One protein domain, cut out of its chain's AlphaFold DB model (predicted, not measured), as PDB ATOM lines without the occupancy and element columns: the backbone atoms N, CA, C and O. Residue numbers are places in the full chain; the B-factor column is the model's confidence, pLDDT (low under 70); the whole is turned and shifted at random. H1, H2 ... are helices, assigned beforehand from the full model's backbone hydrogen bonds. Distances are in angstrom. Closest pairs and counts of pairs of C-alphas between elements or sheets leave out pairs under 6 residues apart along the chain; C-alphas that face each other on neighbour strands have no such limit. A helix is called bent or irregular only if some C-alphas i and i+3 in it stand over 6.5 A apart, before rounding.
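Overview. This is residues 2 to 138 of the 138 residues of an uncharacterized protein of Candidatus Methanoperedens sp. BLZ1 (UniProt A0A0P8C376). Two long helices, H1 and H7, lie side by side and run the same way, while H6 crosses H7 close to the middle of the body. H5 folds back along H6 on its side away from H7, H3 and H4 pack on the side of H7 away from H1, and short H2 packs on residues 128 to 133 of H7. The printed part has 137 residues, with seven named helices in the order H1 to H7 and no named strand; the class is all helix, and the helix packing is mostly crossed, 3 of 11 touching pairs given a tilt being at a shallow one. It is compact, with a radius of gyration of the C-alphas of 14.4 A and spans of 45 by 32 by 26 A.

Arrangement. H7, residues 111 to 136, and H6, residues 83 to 101, are the hub, touching five helices each. They touch each other through residues 111 to 122 of H7 alone, at a steep tilt of 50 degrees, opposite ways; the closest C-alphas, of Ile 94 and Cys 118, are 5.6 A apart. H7 has a kink of 31 degrees near residue 121; it is neither bent nor irregular, but only just: C-alphas 121 and 124 are 6.0 A apart. H1, residues 2 to 23, touches H7 at a shallow tilt of 29 degrees, the same way, closest at the C-alphas of Phe 5 and Lys 119, 5.3 A. H5, residues 69 to 78, and H6 form a helical hairpin at 22 degrees, closest at the C-alphas of Leu 73 and Ser 89, 5.3 A. H4, residues 50 to 58, touches H7 at residues 114 to 121 alone, closest at the C-alphas of Ile 52 and Asn 117, 5.9 A. H3, residues 39 to 48, touches residues 83 to 87 of H6 alone, closest at the C-alphas of Cys 42 and Ser 83, 5.4 A. H2, residues 31 to 36, touches H7 closest at the C-alphas of Leu 36 and Cys 129, 5.4 A. Among the pairs apart are H1 and H3, and H5 and H7. Every O i to N i+4 pair is within hydrogen-bond range in H1 to H6, and 20 of 22 are in H7.

Along the chain. H1 begins at C-alpha 2, (-21.329, 29.620, -32.813), and is 31.6 A long. H2, H3, H4 and H5 are shorter, at 8.8, 14.2, 12.7 and 14.3 A. H6 runs 27.0 A from C-alpha 83 at (-48.052, 29.914, -38.604). H7 is 35.8 A long and ends at C-alpha 136, (-41.309, 45.043, -51.473).

Size, cuts and confidence. The two C-alphas farthest apart, of Thr 109 and Ser 138, are 45.3 A apart. The printed part has no cut and no long link. Its mean pLDDT is 90.6, with residues 25 to 29 and 137 to 138 under 70.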
ATOM      1  N   VAL A   2     -20.861  28.417 -33.531       85.50
ATOM      2  CA  VAL A   2     -21.329  29.620 -32.813       85.50
ATOM      3  C   VAL A   2     -21.168  30.915 -33.623       85.50
ATOM      4  O   VAL A   2     -22.161  31.581 -33.887       85.50
ATOM      5  N   ASN A   3     -19.965  31.226 -34.125       86.94
ATOM      6  CA  ASN A   3     -19.735  32.456 -34.906       86.94
ATOM      7  C   ASN A   3     -20.646  32.559 -36.135       86.94
ATOM      8  O   ASN A   3     -21.165  33.623 -36.446       86.94
ATOM      9  N   SER A   4     -20.892  31.438 -36.817       90.19
ATOM     10  CA  SER A   4     -21.772  31.427 -37.985       90.19
ATOM     11  C   SER A   4     -23.230  31.696 -37.610       90.19
ATOM     12  O   SER A   4     -23.898  32.426 -38.332       90.19
ATOM     13  N   PHE A   5     -23.707  31.157 -36.484       93.12
ATOM     14  CA  PHE A   5     -25.023  31.496 -35.940       93.12
ATOM     15  C   PHE A   5     -25.112  32.983 -35.565       93.12
ATOM     16  O   PHE A   5     -26.072  33.645 -35.955       93.12
ATOM     17  N   ILE A   6     -24.090  33.524 -34.890       91.25
ATOM     18  CA  ILE A   6     -24.015  34.948 -34.534       91.25
ATOM     19  C   ILE A   6     -24.122  35.828 -35.782       91.25
ATOM     20  O   ILE A   6     -24.928  36.752 -35.798       91.25
ATOM     21  N   PHE A   7     -23.375  35.534 -36.850       91.31
ATOM     22  CA  PHE A   7     -23.463  36.313 -38.087       91.31
ATOM     23  C   PHE A   7     -24.837  36.213 -38.754       91.31
ATOM     24  O   PHE A   7     -25.350  37.224 -39.227       91.31
ATOM     25  N   THR A   8     -25.477  35.037 -38.747       93.00
ATOM     26  CA  THR A   8     -26.860  34.898 -39.237       93.00
ATOM     27  C   THR A   8     -27.832  35.740 -38.402       93.00
ATOM     28  O   THR A   8     -28.682  36.428 -38.963       93.00
ATOM     29  N   TRP A   9     -27.682  35.747 -37.076       94.12
ATOM     30  CA  TRP A   9     -28.485  36.577 -36.175       94.12
ATOM     31  C   TRP A   9     -28.263  38.075 -36.391       94.12
ATOM     32  O   TRP A   9     -29.229  38.836 -36.449       94.12
ATOM     33  N   ILE A  10     -27.010  38.508 -36.539       90.88
ATOM     34  CA  ILE A  10     -26.669  39.901 -36.846       90.88
ATOM     35  C   ILE A  10     -27.279  40.301 -38.190       90.88
ATOM     36  O   ILE A  10     -27.935  41.335 -38.256       90.88
ATOM     37  N   GLY A  11     -27.141  39.474 -39.230       90.50
ATOM     38  CA  GLY A  11     -27.735  39.737 -40.542       90.50
ATOM     39  C   GLY A  11     -29.259  39.875 -40.484       90.50
ATOM     40  O   GLY A  11     -29.815  40.821 -41.036       90.50
ATOM     41  N   PHE A  12     -29.933  38.992 -39.743       92.56
ATOM     42  CA  PHE A  12     -31.378  39.080 -39.527       92.56
ATOM     43  C   PHE A  12     -31.791  40.364 -38.782       92.56
ATOM     44  O   PHE A  12     -32.749  41.023 -39.182       92.56
ATOM     45  N   ASN A  13     -31.059  40.769 -37.737       90.12
ATOM     46  CA  ASN A  13     -31.343  42.031 -37.037       90.12
ATOM     47  C   ASN A  13     -30.998  43.264 -37.874       90.12
ATOM     48  O   ASN A  13     -31.685  44.273 -37.759       90.12
ATOM     49  N   GLY A  14     -29.972  43.193 -38.724       89.69
ATOM     50  CA  GLY A  14     -29.657  44.245 -39.687       89.69
ATOM     51  C   GLY A  14     -30.807  44.463 -40.668       89.69
ATOM     52  O   GLY A  14     -31.227  45.600 -40.869       89.69
ATOM     53  N   LEU A  15     -31.384  43.376 -41.194       89.44
ATOM     54  CA  LEU A  15     -32.588  43.433 -42.026       89.44
ATOM     55  C   LEU A  15     -33.773  44.052 -41.272       89.44
ATOM     56  O   LEU A  15     -34.447  44.921 -41.815       89.44
ATOM     57  N   TYR A  16     -34.007  43.646 -40.020       87.56
ATOM     58  CA  TYR A  16     -35.048  44.249 -39.183       87.56
ATOM     59  C   TYR A  16     -34.832  45.750 -38.975       87.56
ATOM     60  O   TYR A  16     -35.759  46.530 -39.164       87.56
ATOM     61  N   GLY A  17     -33.614  46.162 -38.613       86.62
ATOM     62  CA  GLY A  17     -33.280  47.567 -38.398       86.62
ATOM     63  C   GLY A  17     -33.479  48.405 -39.659       86.62
ATOM     64  O   GLY A  17     -34.062  49.487 -39.589       86.62
ATOM     65  N   LEU A  18     -33.071  47.878 -40.816       86.69
ATOM     66  CA  LEU A  18     -33.285  48.527 -42.106       86.69
ATOM     67  C   LEU A  18     -34.778  48.651 -42.430       86.69
ATOM     68  O   LEU A  18     -35.241  49.756 -42.705       86.69
ATOM     69  N   PHE A  19     -35.540  47.558 -42.327       86.50
ATOM     70  CA  PHE A  19     -36.991  47.565 -42.535       86.50
ATOM     71  C   PHE A  19     -37.675  48.617 -41.655       86.50
ATOM     72  O   PHE A  19     -38.445  49.442 -42.142       86.50
ATOM     73  N   ASN A  20     -37.322  48.647 -40.369       84.94
ATOM     74  CA  ASN A  20     -37.896  49.582 -39.412       84.94
ATOM     75  C   ASN A  20     -37.564  51.046 -39.740       84.94
ATOM     76  O   ASN A  20     -38.407  51.925 -39.574       84.94
ATOM     77  N   SER A  21     -36.348  51.309 -40.234       85.19
ATOM     78  CA  SER A  21     -35.925  52.655 -40.636       85.19
ATOM     79  C   SER A  21     -36.694  53.194 -41.849       85.19
ATOM     80  O   SER A  21     -36.985  54.388 -41.895       85.19
ATOM     81  N   ILE A  22     -37.058  52.324 -42.799       83.69
ATOM     82  CA  ILE A  22     -37.813  52.702 -44.003       83.69
ATOM     83  C   ILE A  22     -39.285  52.918 -43.665       83.69
ATOM     84  O   ILE A  22     -39.856  53.952 -44.008       83.69
ATOM     85  N   GLU A  23     -39.887  51.976 -42.943       81.06
ATOM     86  CA  GLU A  23     -41.315  52.014 -42.624       81.06
ATOM     87  C   GLU A  23     -41.659  53.022 -41.513       81.06
ATOM     88  O   GLU A  23     -42.832  53.259 -41.239       81.06
ATOM     89  N   LYS A  24     -40.650  53.620 -40.854       78.12
ATOM     90  CA  LYS A  24     -40.807  54.481 -39.662       78.12
ATOM     91  C   LYS A  24     -41.652  53.825 -38.564       78.12
ATOM     92  O   LYS A  24     -42.341  54.507 -37.805       78.12
ATOM     93  N   ASN A  25     -41.600  52.499 -38.478       65.06
ATOM     94  CA  ASN A  25     -42.356  51.759 -37.485       65.06
ATOM     95  C   ASN A  25     -41.676  51.875 -36.111       65.06
ATOM     96  O   ASN A  25     -40.456  51.817 -35.969       65.06
ATOM     97  N   ASN A  26     -42.490  52.052 -35.073       60.47
ATOM     98  CA  ASN A  26     -42.077  51.933 -33.669       60.47
ATOM     99  C   ASN A  26     -42.564  50.604 -33.064       60.47
ATOM    100  O   ASN A  26     -42.674  50.479 -31.844       60.47
ATOM    101  N   GLY A  27     -42.964  49.648 -33.906       58.31
ATOM    102  CA  GLY A  27     -43.704  48.478 -33.467       58.31
ATOM    103  C   GLY A  27     -42.837  47.346 -32.921       58.31
ATOM    104  O   GLY A  27     -41.665  47.496 -32.566       58.31
ATOM    105  N   SER A  28     -43.491  46.201 -32.726       66.31
ATOM    106  CA  SER A  28     -42.970  45.111 -31.902       66.31
ATOM    107  C   SER A  28     -41.799  44.364 -32.545       66.31
ATOM    108  O   SER A  28     -41.686  44.249 -33.766       66.31
ATOM    109  N   LYS A  29     -40.965  43.753 -31.693       68.81
ATOM    110  CA  LYS A  29     -39.900  42.835 -32.109       68.81
ATOM    111  C   LYS A  29     -40.491  41.759 -33.037       68.81
ATOM    112  O   LYS A  29     -41.341  40.983 -32.609       68.81
ATOM    113  N   PHE A  30     -40.004  41.720 -34.281       83.12
ATOM    114  CA  PHE A  30     -40.439  40.832 -35.376       83.12
ATOM    115  C   PHE A  30     -41.683  41.256 -36.172       83.12
ATOM    116  O   PHE A  30     -42.249  40.423 -36.874       83.12
ATOM    117  N   GLU A  31     -42.078  42.526 -36.154       83.06
ATOM    118  CA  GLU A  31     -43.137  43.039 -37.044       83.06
ATOM    119  C   GLU A  31     -42.818  42.853 -38.540       83.06
ATOM    120  O   GLU A  31     -43.714  42.612 -39.344       83.06
ATOM    121  N   LEU A  32     -41.527  42.824 -38.907       89.12
ATOM    122  CA  LEU A  32     -41.086  42.472 -40.266       89.12
ATOM    123  C   LEU A  32     -41.676  41.133 -40.737       89.12
ATOM    124  O   LEU A  32     -41.920  40.953 -41.922       89.12
ATOM    125  N   ILE A  33     -41.907  40.189 -39.816       92.75
ATOM    126  CA  ILE A  33     -42.418  38.855 -40.135       92.75
ATOM    127  C   ILE A  33     -43.859  38.953 -40.630       92.75
ATOM    128  O   ILE A  33     -44.177  38.296 -41.611       92.75
ATOM    129  N   ASP A  34     -44.696  39.808 -40.031       90.31
ATOM    130  CA  ASP A  34     -46.087  39.988 -40.480       90.31
ATOM    131  C   ASP A  34     -46.172  40.576 -41.890       90.31
ATOM    132  O   ASP A  34     -47.155  40.376 -42.598       90.31
ATOM    133  N   LYS A  35     -45.157  41.354 -42.273       89.06
ATOM    134  CA  LYS A  35     -45.125  42.100 -43.533       89.06
ATOM    135  C   LYS A  35     -44.440  41.328 -44.651       89.06
ATOM    136  O   LYS A  35     -44.837  41.444 -45.804       89.06
ATOM    137  N   LEU A  36     -43.404  40.564 -44.312       91.62
ATOM    138  CA  LEU A  36     -42.529  39.923 -45.288       91.62
ATOM    139  C   LEU A  36     -42.747  38.418 -45.400       91.62
ATOM    140  O   LEU A  36     -42.292  37.846 -46.386       91.62
ATOM    141  N   LEU A  37     -43.418  37.764 -44.448       93.75
ATOM    142  CA  LEU A  37     -43.740  36.340 -44.534       93.75
ATOM    143  C   LEU A  37     -45.253  36.137 -44.486       93.75
ATOM    144  O   LEU A  37     -45.897  36.391 -43.472       93.75
ATOM    145  N   ASP A  38     -45.814  35.615 -45.573       93.06
ATOM    146  CA  ASP A  38     -47.194  35.149 -45.563       93.06
ATOM    147  C   ASP A  38     -47.330  33.789 -44.855       93.06
ATOM    148  O   ASP A  38     -46.353  33.095 -44.536       93.06
ATOM    149  N   LYS A  39     -48.583  33.396 -44.618       94.38
ATOM    150  CA  LYS A  39     -48.922  32.137 -43.957       94.38
ATOM    151  C   LYS A  39     -48.380  30.910 -44.698       94.38
ATOM    152  O   LYS A  39     -47.839  30.024 -44.050       94.38
ATOM    153  N   THR A  40     -48.461  30.876 -46.027       95.50
ATOM    154  CA  THR A  40     -48.018  29.737 -46.853       95.50
ATOM    155  C   THR A  40     -46.511  29.522 -46.736       95.50
ATOM    156  O   THR A  40     -46.028  28.391 -46.626       95.50
ATOM    157  N   ILE A  41     -45.744  30.612 -46.729       95.56
ATOM    158  CA  ILE A  41     -44.299  30.580 -46.504       95.56
ATOM    159  C   ILE A  41     -44.004  30.061 -45.094       95.56
ATOM    160  O   ILE A  41     -43.158  29.177 -44.935       95.56
ATOM    161  N   CYS A  42     -44.709  30.572 -44.083       96.75
ATOM    162  CA  CYS A  42     -44.534  30.133 -42.701       96.75
ATOM    163  C   CYS A  42     -44.872  28.644 -42.527       96.75
ATOM    164  O   CYS A  42     -44.078  27.918 -41.930       96.75
ATOM    165  N   ASP A  43     -45.978  28.174 -43.107       96.62
ATOM    166  CA  ASP A  43     -46.385  26.763 -43.123       96.62
ATOM    167  C   ASP A  43     -45.274  25.878 -43.689       96.62
ATOM    168  O   ASP A  43     -44.895  24.870 -43.088       96.62
ATOM    169  N   ARG A  44     -44.684  26.282 -44.818       96.88
ATOM    170  CA  ARG A  44     -43.588  25.540 -45.447       96.88
ATOM    171  C   ARG A  44     -42.333  25.507 -44.574       96.88
ATOM    172  O   ARG A  44     -41.673  24.469 -44.505       96.88
ATOM    173  N   ILE A  45     -41.980  26.617 -43.923       96.62
ATOM    174  CA  ILE A  45     -40.828  26.662 -43.008       96.62
ATOM    175  C   ILE A  45     -41.065  25.722 -41.824       96.62
ATOM    176  O   ILE A  45     -40.171  24.937 -41.508       96.62
ATOM    177  N   ILE A  46     -42.255  25.774 -41.217       96.81
ATOM    178  CA  ILE A  46     -42.649  24.924 -40.084       96.81
ATOM    179  C   ILE A  46     -42.606  23.450 -40.476       96.81
ATOM    180  O   ILE A  46     -42.006  22.657 -39.757       96.81
ATOM    181  N   LEU A  47     -43.181  23.088 -41.626       96.50
ATOM    182  CA  LEU A  47     -43.188  21.710 -42.116       96.50
ATOM    183  C   LEU A  47     -41.763  21.180 -42.317       96.50
ATOM    184  O   LEU A  47     -41.423  20.107 -41.823       96.50
ATOM    185  N   ASN A  48     -40.911  21.954 -42.992       97.06
ATOM    186  CA  ASN A  48     -39.546  21.537 -43.324       97.06
ATOM    187  C   ASN A  48     -38.606  21.469 -42.111       97.06
ATOM    188  O   ASN A  48     -37.572  20.811 -42.185       97.06
ATOM    189  N   HIS A  49     -38.939  22.163 -41.022       97.00
ATOM    190  CA  HIS A  49     -38.103  22.260 -39.823       97.00
ATOM    191  C   HIS A  49     -38.858  21.815 -38.565       97.00
ATOM    192  O   HIS A  49     -38.538  22.266 -37.466       97.00
ATOM    193  N   SER A  50     -39.861  20.938 -38.706       96.38
ATOM    194  CA  SER A  50     -40.695  20.499 -37.578       96.38
ATOM    195  C   SER A  50     -39.858  19.875 -36.462       96.38
ATOM    196  O   SER A  50     -40.049  20.214 -35.301       96.38
ATOM    197  N   ASN A  51     -38.872  19.049 -36.815       97.19
ATOM    198  CA  ASN A  51     -37.940  18.453 -35.859       97.19
ATOM    199  C   ASN A  51     -37.134  19.514 -35.090       97.19
ATOM    200  O   ASN A  51     -36.953  19.405 -33.886       97.19
ATOM    201  N   ILE A  52     -36.690  20.580 -35.758       97.19
ATOM    202  CA  ILE A  52     -35.972  21.685 -35.106       97.19
ATOM    203  C   ILE A  52     -36.893  22.447 -34.148       97.19
ATOM    204  O   ILE A  52     -36.451  22.896 -33.093       97.19
ATOM    205  N   LEU A  53     -38.174  22.596 -34.489       97.38
ATOM    206  CA  LEU A  53     -39.159  23.190 -33.586       97.38
ATOM    207  C   LEU A  53     -39.409  22.307 -32.359       97.38
ATOM    208  O   LEU A  53     -39.566  22.853 -31.267       97.38
ATOM    209  N   ASP A  54     -39.405  20.981 -32.514       97.38
ATOM    210  CA  ASP A  54     -39.481  20.037 -31.393       97.38
ATOM    211  C   ASP A  54     -38.265  20.204 -30.459       97.38
ATOM    212  O   ASP A  54     -38.422  20.300 -29.240       97.38
ATOM    213  N   GLU A  55     -37.061  20.369 -31.018       97.38
ATOM    214  CA  GLU A  55     -35.849  20.658 -30.238       97.38
ATOM    215  C   GLU A  55     -35.944  21.993 -29.481       97.38
ATOM    216  O   GLU A  55     -35.669  22.069 -28.284       97.38
ATOM    217  N   LEU A  56     -36.418  23.065 -30.124       96.81
ATOM    218  CA  LEU A  56     -36.601  24.355 -29.443       96.81
ATOM    219  C   LEU A  56     -37.594  24.268 -28.272       96.81
ATOM    220  O   LEU A  56     -37.437  24.978 -27.272       96.81
ATOM    221  N   GLN A  57     -38.597  23.393 -28.362       96.75
ATOM    222  CA  GLN A  57     -39.542  23.130 -27.274       96.75
ATOM    223  C   GLN A  57     -38.930  22.298 -26.136       96.75
ATOM    224  O   GLN A  57     -39.439  22.358 -25.013       96.75
ATOM    225  N   SER A  58     -37.864  21.536 -26.389       96.06
ATOM    226  CA  SER A  58     -37.198  20.681 -25.394       96.06
ATOM    227  C   SER A  58     -36.174  21.450 -24.543       96.06
ATOM    228  O   SER A  58     -35.936  21.105 -23.385       96.06
ATOM    229  N   TYR A  59     -35.633  22.555 -25.068       94.56
ATOM    230  CA  TYR A  59     -34.527  23.320 -24.476       94.56
ATOM    231  C   TYR A  59     -34.820  24.090 -23.181       94.56
ATOM    232  O   TYR A  59     -33.875  24.638 -22.600       94.56
ATOM    233  N   LYS A  60     -36.081  24.129 -22.722       93.31
ATOM    234  CA  LYS A  60     -36.529  24.831 -21.498       93.31
ATOM    235  C   LYS A  60     -36.035  26.285 -21.434       93.31
ATOM    236  O   LYS A  60     -35.518  26.739 -20.418       93.31
ATOM    237  N   LEU A  61     -36.144  27.000 -22.551       94.38
ATOM    238  CA  LEU A  61     -35.672  28.374 -22.685       94.38
ATOM    239  C   LEU A  61     -36.580  29.320 -21.900       94.38
ATOM    240  O   LEU A  61     -37.791  29.356 -22.129       94.38
ATOM    241  N   GLU A  62     -35.981  30.111 -21.017       94.00
ATOM    242  CA  GLU A  62     -36.666  31.071 -20.158       94.00
ATOM    243  C   GLU A  62     -35.907  32.400 -20.149       94.00
ATOM    244  O   GLU A  62     -34.678  32.418 -20.085       94.00
ATOM    245  N   SER A  63     -36.636  33.512 -20.237       89.81
ATOM    246  CA  SER A  63     -36.042  34.843 -20.136       89.81
ATOM    247  C   SER A  63     -35.686  35.199 -18.696       89.81
ATOM    248  O   SER A  63     -36.249  34.661 -17.745       89.81
ATOM    249  N   LYS A  64     -34.856  36.232 -18.522       86.31
ATOM    250  CA  LYS A  64     -34.564  36.830 -17.202       86.31
ATOM    251  C   LYS A  64     -35.804  37.248 -16.405       86.31
ATOM    252  O   LYS A  64     -35.742  37.301 -15.185       86.31
ATOM    253  N   ASN A  65     -36.913  37.540 -17.086       88.31
ATOM    254  CA  ASN A  65     -38.160  37.980 -16.461       88.31
ATOM    255  C   ASN A  65     -39.136  36.812 -16.215       88.31
ATOM    256  O   ASN A  65     -40.324  37.048 -16.009       88.31
ATOM    257  N   GLY A  66     -38.675  35.561 -16.307       90.88
ATOM    258  CA  GLY A  66     -39.484  34.369 -16.043       90.88
ATOM    259  C   GLY A  66     -40.351  33.901 -17.215       90.88
ATOM    260  O   GLY A  66     -41.236  33.059 -17.049       90.88
ATOM    261  N   LYS A  67     -40.158  34.458 -18.419       93.38
ATOM    262  CA  LYS A  67     -40.980  34.089 -19.579       93.38
ATOM    263  C   LYS A  67     -40.459  32.809 -20.224       93.38
ATOM    264  O   LYS A  67     -39.373  32.816 -20.794       93.38
ATOM    265  N   LYS A  68     -41.270  31.752 -20.194       96.44
ATOM    266  CA  LYS A  68     -40.939  30.418 -20.714       96.44
ATOM    267  C   LYS A  68     -41.183  30.326 -22.219       96.44
ATOM    268  O   LYS A  68     -42.292  30.050 -22.675       96.44
ATOM    269  N   TRP A  69     -40.147  30.585 -23.005       96.38
ATOM    270  CA  TRP A  69     -40.228  30.624 -24.465       96.38
ATOM    271  C   TRP A  69     -40.446  29.252 -25.094       96.38
ATOM    272  O   TRP A  69     -41.269  29.135 -26.001       96.38
ATOM    273  N   SER A  70     -39.772  28.214 -24.592       97.06
ATOM    274  CA  SER A  70     -39.992  26.844 -25.079       97.06
ATOM    275  C   SER A  70     -41.438  26.385 -24.854       97.06
ATOM    276  O   SER A  70     -42.013  25.733 -25.724       97.06
ATOM    277  N   ASP A  71     -42.045  26.770 -23.726       97.38
ATOM    278  CA  ASP A  71     -43.436  26.431 -23.409       97.38
ATOM    279  C   ASP A  71     -44.432  27.246 -24.253       97.38
ATOM    280  O   ASP A  71     -45.420  26.688 -24.725       97.38
ATOM    281  N   ASP A  72     -44.164  28.534 -24.522       97.06
ATOM    282  CA  ASP A  72     -44.974  29.347 -25.453       97.06
ATOM    283  C   ASP A  72     -44.994  28.733 -26.861       97.06
ATOM    284  O   ASP A  72     -46.056  28.617 -27.476       97.06
ATOM    285  N   LEU A  73     -43.832  28.294 -27.360       97.56
ATOM    286  CA  LEU A  73     -43.729  27.632 -28.661       97.56
ATOM    287  C   LEU A  73     -44.467  26.291 -28.671       97.56
ATOM    288  O   LEU A  73     -45.099  25.943 -29.673       97.56
ATOM    289  N   ARG A  74     -44.388  25.527 -27.575       97.81
ATOM    290  CA  ARG A  74     -45.128  24.269 -27.420       97.81
ATOM    291  C   ARG A  74     -46.626  24.506 -27.498       97.81
ATOM    292  O   ARG A  74     -47.272  23.968 -28.395       97.81
ATOM    293  N   LYS A  75     -47.131  25.403 -26.655       97.38
ATOM    294  CA  LYS A  75     -48.544  25.763 -26.592       97.38
ATOM    295  C   LYS A  75     -49.082  26.210 -27.952       97.38
ATOM    296  O   LYS A  75     -50.086  25.686 -28.415       97.38
ATOM    297  N   LYS A  76     -48.380  27.112 -28.648       96.38
ATOM    298  CA  LYS A  76     -48.813  27.590 -29.974       96.38
ATOM    299  C   LYS A  76     -48.890  26.485 -31.023       96.38
ATOM    300  O   LYS A  76     -49.768  26.535 -31.881       96.38
ATOM    301  N   ARG A  77     -47.991  25.498 -30.979       95.75
ATOM    302  CA  ARG A  77     -48.040  24.353 -31.902       95.75
ATOM    303  C   ARG A  77     -49.169  23.385 -31.553       95.75
ATOM    304  O   ARG A  77     -49.864  22.942 -32.461       95.75
ATOM    305  N   GLU A  78     -49.392  23.110 -30.270       95.75
ATOM    306  CA  GLU A  78     -50.499  22.264 -29.792       95.75
ATOM    307  C   GLU A  78     -51.871  22.876 -30.110       95.75
ATOM    308  O   GLU A  78     -52.762  22.187 -30.606       95.75
ATOM    309  N   GLU A  79     -52.016  24.188 -29.919       95.94
ATOM    310  CA  GLU A  79     -53.236  24.947 -30.226       95.94
ATOM    311  C   GLU A  79     -53.428  25.206 -31.729       95.94
ATOM    312  O   GLU A  79     -54.423  25.814 -32.121       95.94
ATOM    313  N   LYS A  80     -52.494  24.754 -32.582       92.00
ATOM    314  CA  LYS A  80     -52.486  25.019 -34.032       92.00
ATOM    315  C   LYS A  80     -52.668  26.509 -34.335       92.00
ATOM    316  O   LYS A  80     -53.450  26.891 -35.209       92.00
ATOM    317  N   ALA A  81     -51.956  27.341 -33.578       92.94
ATOM    318  CA  ALA A  81     -51.943  28.778 -33.778       92.94
ATOM    319  C   ALA A  81     -51.504  29.123 -35.207       92.94
ATOM    320  O   ALA A  81     -50.885  28.319 -35.906       92.94
ATOM    321  N   ASP A  82     -51.799  30.353 -35.618       94.44
ATOM    322  CA  ASP A  82     -51.363  30.852 -36.913       94.44
ATOM    323  C   ASP A  82     -49.841  30.696 -37.104       94.44
ATOM    324  O   ASP A  82     -49.039  30.947 -36.196       94.44
ATOM    325  N   SER A  83     -49.436  30.276 -38.299       96.06
ATOM    326  CA  SER A  83     -48.052  29.914 -38.604       96.06
ATOM    327  C   SER A  83     -47.083  31.083 -38.466       96.06
ATOM    328  O   SER A  83     -45.941  30.879 -38.050       96.06
ATOM    329  N   VAL A  84     -47.539  32.319 -38.685       95.69
ATOM    330  CA  VAL A  84     -46.746  33.523 -38.398       95.69
ATOM    331  C   VAL A  84     -46.445  33.610 -36.899       95.69
ATOM    332  O   VAL A  84     -45.317  33.901 -36.492       95.69
ATOM    333  N   GLN A  85     -47.422  33.291 -36.045       95.56
ATOM    334  CA  GLN A  85     -47.258  33.302 -34.587       95.56
ATOM    335  C   GLN A  85     -46.323  32.198 -34.089       95.56
ATOM    336  O   GLN A  85     -45.565  32.428 -33.136       95.56
ATOM    337  N   ILE A  86     -46.340  31.027 -34.731       96.69
ATOM    338  CA  ILE A  86     -45.395  29.937 -34.451       96.69
ATOM    339  C   ILE A  86     -43.970  30.375 -34.814       96.69
ATOM    340  O   ILE A  86     -43.071  30.253 -33.978       96.69
ATOM    341  N   ILE A  87     -43.760  30.968 -35.994       97.06
ATOM    342  CA  ILE A  87     -42.449  31.497 -36.410       97.06
ATOM    343  C   ILE A  87     -41.949  32.578 -35.446       97.06
ATOM    344  O   ILE A  87     -40.804  32.522 -34.996       97.06
ATOM    345  N   LYS A  88     -42.802  33.525 -35.045       95.81
ATOM    346  CA  LYS A  88     -42.443  34.538 -34.040       95.81
ATOM    347  C   LYS A  88     -42.061  33.925 -32.692       95.81
ATOM    348  O   LYS A  88     -41.130  34.397 -32.042       95.81
ATOM    349  N   SER A  89     -42.756  32.873 -32.259       96.19
ATOM    350  CA  SER A  89     -42.416  32.162 -31.020       96.19
ATOM    351  C   SER A  89     -41.073  31.429 -31.130       96.19
ATOM    352  O   SER A  89     -40.233  31.537 -30.233       96.19
ATOM    353  N   ALA A  90     -40.797  30.802 -32.276       97.31
ATOM    354  CA  ALA A  90     -39.495  30.209 -32.564       97.31
ATOM    355  C   ALA A  90     -38.371  31.264 -32.568       97.31
ATOM    356  O   ALA A  90     -37.314  31.036 -31.982       97.31
ATOM    357  N   LEU A  91     -38.602  32.454 -33.133       96.62
ATOM    358  CA  LEU A  91     -37.639  33.564 -33.098       96.62
ATOM    359  C   LEU A  91     -37.355  34.069 -31.674       96.62
ATOM    360  O   LEU A  91     -36.223  34.460 -31.384       96.62
ATOM    361  N   ASN A  92     -38.331  34.017 -30.760       95.75
ATOM    362  CA  ASN A  92     -38.079  34.299 -29.342       95.75
ATOM    363  C   ASN A  92     -37.178  33.235 -28.700       95.75
ATOM    364  O   ASN A  92     -36.232  33.593 -28.002       95.75
ATOM    365  N   CYS A  93     -37.406  31.951 -28.996       96.75
ATOM    366  CA  CYS A  93     -36.518  30.872 -28.550       96.75
ATOM    367  C   CYS A  93     -35.083  31.087 -29.061       96.75
ATOM    368  O   CYS A  93     -34.125  31.031 -28.294       96.75
ATOM    369  N   ILE A  94     -34.930  31.420 -30.345       96.38
ATOM    370  CA  ILE A  94     -33.627  31.713 -30.961       96.38
ATOM    371  C   ILE A  94     -32.962  32.929 -30.303       96.38
ATOM    372  O   ILE A  94     -31.753  32.915 -30.061       96.38
ATOM    373  N   SER A  95     -33.739  33.963 -29.968       94.19
ATOM    374  CA  SER A  95     -33.239  35.125 -29.230       94.19
ATOM    375  C   SER A  95     -32.704  34.749 -27.848       94.19
ATOM    376  O   SER A  95     -31.733  35.357 -27.410       94.19
ATOM    377  N   GLU A  96     -33.310  33.778 -27.164       94.81
ATOM    378  CA  GLU A  96     -32.836  33.327 -25.852       94.81
ATOM    379  C   GLU A  96     -31.564  32.478 -25.971       94.81
ATOM    380  O   GLU A  96     -30.606  32.698 -25.235       94.81
ATOM    381  N   VAL A  97     -31.478  31.590 -26.969       95.00
ATOM    382  CA  VAL A  97     -30.226  30.864 -27.271       95.00
ATOM    383  C   VAL A  97     -29.096  31.843 -27.588       95.00
ATOM    384  O   VAL A  97     -27.967  31.669 -27.135       95.00
ATOM    385  N   ARG A  98     -29.390  32.933 -28.302       94.12
ATOM    386  CA  ARG A  98     -28.432  34.024 -28.507       94.12
ATOM    387  C   ARG A  98     -27.968  34.631 -27.181       94.12
ATOM    388  O   ARG A  98     -26.770  34.841 -27.020       94.12
ATOM    389  N   ASN A  99     -28.860  34.885 -26.228       92.12
ATOM    390  CA  ASN A  99     -28.462  35.409 -24.917       92.12
ATOM    391  C   ASN A  99     -27.537  34.433 -24.170       92.12
ATOM    392  O   ASN A  99     -26.555  34.865 -23.570       92.12
ATOM    393  N   GLN A 100     -27.785  33.121 -24.268       91.12
ATOM    394  CA  GLN A 100     -26.906  32.081 -23.705       91.12
ATOM    395  C   GLN A 100     -25.508  32.076 -24.346       91.12
ATOM    396  O   GLN A 100     -24.513  31.833 -23.663       91.12
ATOM    397  N   VAL A 101     -25.418  32.363 -25.651       90.69
ATOM    398  CA  VAL A 101     -24.143  32.497 -26.380       90.69
ATOM    399  C   VAL A 101     -23.362  33.738 -25.943       90.69
ATOM    400  O   VAL A 101     -22.152  33.659 -25.771       90.69
ATOM    401  N   PHE A 102     -24.031  34.879 -25.756       87.25
ATOM    402  CA  PHE A 102     -23.387  36.135 -25.346       87.25
ATOM    403  C   PHE A 102     -23.153  36.242 -23.829       87.25
ATOM    404  O   PHE A 102     -22.828  37.319 -23.337       87.25
ATOM    405  N   HIS A 103     -23.321  35.144 -23.081       80.19
ATOM    406  CA  HIS A 103     -23.248  35.105 -21.612       80.19
ATOM    407  C   HIS A 103     -24.215  36.078 -20.916       80.19
ATOM    408  O   HIS A 103     -24.051  36.422 -19.747       80.19
ATOM    409  N   GLU A 104     -25.266  36.494 -21.620       74.56
ATOM    410  CA  GLU A 104     -26.371  37.256 -21.054       74.56
ATOM    411  C   GLU A 104     -27.350  36.330 -20.310       74.56
ATOM    412  O   GLU A 104     -28.168  36.828 -19.546       74.56
ATOM    413  N   ALA A 105     -27.251  35.009 -20.488       74.56
ATOM    414  CA  ALA A 105     -27.967  33.962 -19.755       74.56
ATOM    415  C   ALA A 105     -27.019  32.775 -19.451       74.56
ATOM    416  O   ALA A 105     -25.966  32.671 -20.091       74.56
ATOM    417  N   PRO A 106     -27.355  31.868 -18.506       77.31
ATOM    418  CA  PRO A 106     -26.540  30.685 -18.223       77.31
ATOM    419  C   PRO A 106     -26.293  29.850 -19.484       77.31
ATOM    420  O   PRO A 106     -27.237  29.493 -20.192       77.31
ATOM    421  N   SER A 107     -25.024  29.545 -19.767       80.69
ATOM    422  CA  SER A 107     -24.649  28.777 -20.956       80.69
ATOM    423  C   SER A 107     -24.814  27.279 -20.684       80.69
ATOM    424  O   SER A 107     -24.209  26.770 -19.737       80.69
ATOM    425  N   PRO A 108     -25.639  26.561 -21.460       87.12
ATOM    426  CA  PRO A 108     -25.844  25.135 -21.270       87.12
ATOM    427  C   PRO A 108     -24.704  24.321 -21.902       87.12
ATOM    428  O   PRO A 108     -23.983  24.789 -22.784       87.12
ATOM    429  N   THR A 109     -24.546  23.069 -21.472       88.12
ATOM    430  CA  THR A 109     -23.487  22.165 -21.960       88.12
ATOM    431  C   THR A 109     -23.638  21.795 -23.440       88.12
ATOM    432  O   THR A 109     -22.652  21.507 -24.114       88.12
ATOM    433  N   ASP A 110     -24.861  21.852 -23.967       91.81
ATOM    434  CA  ASP A 110     -25.264  21.528 -25.341       91.81
ATOM    435  C   ASP A 110     -25.318  22.768 -26.265       91.81
ATOM    436  O   ASP A 110     -25.896  22.715 -27.351       91.81
ATOM    437  N   ILE A 111     -24.704  23.899 -25.882       92.81
ATOM    438  CA  ILE A 111     -24.837  25.176 -26.612       92.81
ATOM    439  C   ILE A 111     -24.501  25.071 -28.108       92.81
ATOM    440  O   ILE A 111     -25.161  25.704 -28.932       92.81
ATOM    441  N   ASN A 112     -23.523  24.240 -28.485       92.81
ATOM    442  CA  ASN A 112     -23.145  24.019 -29.885       92.81
ATOM    443  C   ASN A 112     -24.280  23.403 -30.718       92.81
ATOM    444  O   ASN A 112     -24.461  23.765 -31.881       92.81
ATOM    445  N   GLU A 113     -25.052  22.495 -30.131       94.50
ATOM    446  CA  GLU A 113     -26.205  21.884 -30.786       94.50
ATOM    447  C   GLU A 113     -27.358  22.881 -30.898       94.50
ATOM    448  O   GLU A 113     -27.913  23.064 -31.985       94.50
ATOM    449  N   ARG A 114     -27.634  23.629 -29.823       95.38
ATOM    450  CA  ARG A 114     -28.666  24.675 -29.836       95.38
ATOM    451  C   ARG A 114     -28.413  25.701 -30.934       95.38
ATOM    452  O   ARG A 114     -29.307  25.978 -31.731       95.38
ATOM    453  N   VAL A 115     -27.187  26.224 -31.049       95.81
ATOM    454  CA  VAL A 115     -26.856  27.207 -32.102       95.81
ATOM    455  C   VAL A 115     -26.943  26.613 -33.507       95.81
ATOM    456  O   VAL A 115     -27.313  27.326 -34.440       95.81
ATOM    457  N   LYS A 116     -26.631  25.320 -33.679       95.69
ATOM    458  CA  LYS A 116     -26.796  24.614 -34.959       95.69
ATOM    459  C   LYS A 116     -28.263  24.608 -35.368       95.69
ATOM    460  O   LYS A 116     -28.589  25.048 -36.469       95.69
ATOM    461  N   ASN A 117     -29.128  24.164 -34.464       96.38
ATOM    462  CA  ASN A 117     -30.560  24.027 -34.695       96.38
ATOM    463  C   ASN A 117     -31.217  25.396 -34.909       96.38
ATOM    464  O   ASN A 117     -31.906  25.599 -35.908       96.38
ATOM    465  N   CYS A 118     -30.894  26.387 -34.074       96.75
ATOM    466  CA  CYS A 118     -31.347  27.763 -34.267       96.75
ATOM    467  C   CYS A 118     -30.925  28.335 -35.623       96.75
ATOM    468  O   CYS A 118     -31.728  28.984 -36.288       96.75
ATOM    469  N   LYS A 119     -29.686  28.091 -36.067       96.38
ATOM    470  CA  LYS A 119     -29.224  28.563 -37.377       96.38
ATOM    471  C   LYS A 119     -30.010  27.921 -38.523       96.38
ATOM    472  O   LYS A 119     -30.353  28.629 -39.468       96.38
ATOM    473  N   LEU A 120     -30.282  26.615 -38.448       95.50
ATOM    474  CA  LEU A 120     -30.975  25.874 -39.508       95.50
ATOM    475  C   LEU A 120     -32.364  26.438 -39.807       95.50
ATOM    476  O   LEU A 120     -32.739  26.495 -40.970       95.50
ATOM    477  N   ILE A 121     -33.085  26.915 -38.791       95.94
ATOM    478  CA  ILE A 121     -34.388  27.562 -38.982       95.94
ATOM    479  C   ILE A 121     -34.278  29.077 -39.224       95.94
ATOM    480  O   ILE A 121     -35.038  29.634 -40.014       95.94
ATOM    481  N   LEU A 122     -33.316  29.768 -38.602       96.44
ATOM    482  CA  LEU A 122     -33.152  31.218 -38.759       96.44
ATOM    483  C   LEU A 122     -32.725  31.603 -40.177       96.44
ATOM    484  O   LEU A 122     -33.191  32.607 -40.709       96.44
ATOM    485  N   MET A 123     -31.831  30.825 -40.786       95.12
ATOM    486  CA  MET A 123     -31.300  31.104 -42.118       95.12
ATOM    487  C   MET A 123     -32.394  31.173 -43.199       95.12
ATOM    488  O   MET A 123     -32.456  32.201 -43.871       95.12
ATOM    489  N   PRO A 124     -33.292  30.179 -43.363       94.56
ATOM    490  CA  PRO A 124     -34.368  30.274 -44.348       94.56
ATOM    491  C   PRO A 124     -35.336  31.427 -44.057       94.56
ATOM    492  O   PRO A 124     -35.739  32.104 -45.001       94.56
ATOM    493  N   ILE A 125     -35.652  31.709 -42.786       95.31
ATOM    494  CA  ILE A 125     -36.466  32.880 -42.415       95.31
ATOM    495  C   ILE A 125     -35.781  34.166 -42.895       95.31
ATOM    496  O   ILE A 125     -36.373  34.938 -43.646       95.31
ATOM    497  N   ALA A 126     -34.516  34.375 -42.529       93.81
ATOM    498  CA  ALA A 126     -33.768  35.574 -42.891       93.81
ATOM    499  C   ALA A 126     -33.621  35.739 -44.412       93.81
ATOM    500  O   ALA A 126     -33.814  36.836 -44.931       93.81
ATOM    501  N   THR A 127     -33.320  34.657 -45.133       93.62
ATOM    502  CA  THR A 127     -33.179  34.678 -46.595       93.62
ATOM    503  C   THR A 127     -34.488  35.036 -47.290       93.62
ATOM    504  O   THR A 127     -34.475  35.850 -48.212       93.62
ATOM    505  N   ILE A 128     -35.615  34.460 -46.862       94.12
ATOM    506  CA  ILE A 128     -36.910  34.755 -47.486       94.12
ATOM    507  C   ILE A 128     -37.354  36.178 -47.147       94.12
ATOM    508  O   ILE A 128     -37.772  36.896 -48.050       94.12
ATOM    509  N   CYS A 129     -37.178  36.625 -45.899       92.88
ATOM    510  CA  CYS A 129     -37.446  38.015 -45.538       92.88
ATOM    511  C   CYS A 129     -36.611  38.984 -46.379       92.88
ATOM    512  O   CYS A 129     -37.155  39.956 -46.883       92.88
ATOM    513  N   LEU A 130     -35.314  38.719 -46.576       91.69
ATOM    514  CA  LEU A 130     -34.458  39.567 -47.407       91.69
ATOM    515  C   LEU A 130     -34.948  39.608 -48.856       91.69
ATOM    516  O   LEU A 130     -35.058  40.685 -49.436       91.69
ATOM    517  N   LYS A 131     -35.267  38.445 -49.436       92.31
ATOM    518  CA  LYS A 131     -35.809  38.358 -50.797       92.31
ATOM    519  C   LYS A 131     -37.090  39.181 -50.929       92.31
ATOM    520  O   LYS A 131     -37.196  39.992 -51.843       92.31
ATOM    521  N   ASN A 132     -38.029  38.978 -50.010       92.12
ATOM    522  CA  ASN A 132     -39.328  39.639 -50.043       92.12
ATOM    523  C   ASN A 132     -39.206  41.139 -49.755       92.12
ATOM    524  O   ASN A 132     -39.951  41.929 -50.320       92.12
ATOM    525  N   PHE A 133     -38.234  41.546 -48.939       88.94
ATOM    526  CA  PHE A 133     -37.927  42.948 -48.688       88.94
ATOM    527  C   PHE A 133     -37.411  43.660 -49.941       88.94
ATOM    528  O   PHE A 133     -37.915  44.721 -50.287       88.94
ATOM    529  N   VAL A 134     -36.469  43.050 -50.671       85.50
ATOM    530  CA  VAL A 134     -35.963  43.610 -51.936       85.50
ATOM    531  C   VAL A 134     -37.096  43.799 -52.948       85.50
ATOM    532  O   VAL A 134     -37.157  44.831 -53.611       85.50
ATOM    533  N   THR A 135     -38.022  42.841 -53.037       82.69
ATOM    534  CA  THR A 135     -39.191  42.957 -53.924       82.69
ATOM    535  C   THR A 135     -40.257  43.920 -53.410       82.69
ATOM    536  O   THR A 135     -41.000  44.458 -54.212       82.69
ATOM    537  N   TYR A 136     -40.357  44.118 -52.095       70.38
ATOM    538  CA  TYR A 136     -41.309  45.043 -51.473       70.38
ATOM    539  C   TYR A 136     -40.906  46.509 -51.685       70.38
ATOM    540  O   TYR A 136     -41.764  47.377 -51.784       70.38
ATOM    541  N   SER A 137     -39.603  46.788 -51.752       58.62
ATOM    542  CA  SER A 137     -39.055  48.129 -51.996       58.62
ATOM    543  C   SER A 137     -38.846  48.471 -53.480       58.62
ATOM    544  O   SER A 137     -38.318  49.546 -53.764       58.62
ATOM    545  N   SER A 138     -39.198  47.563 -54.399       52.00
ATOM    546  CA  SER A 138     -39.150  47.767 -55.859       52.00
ATOM    547  C   SER A 138     -40.527  48.138 -56.393       52.00
ATOM    548  O   SER A 138     -40.588  49.025 -57.270       52.00
TER     549      SER A 138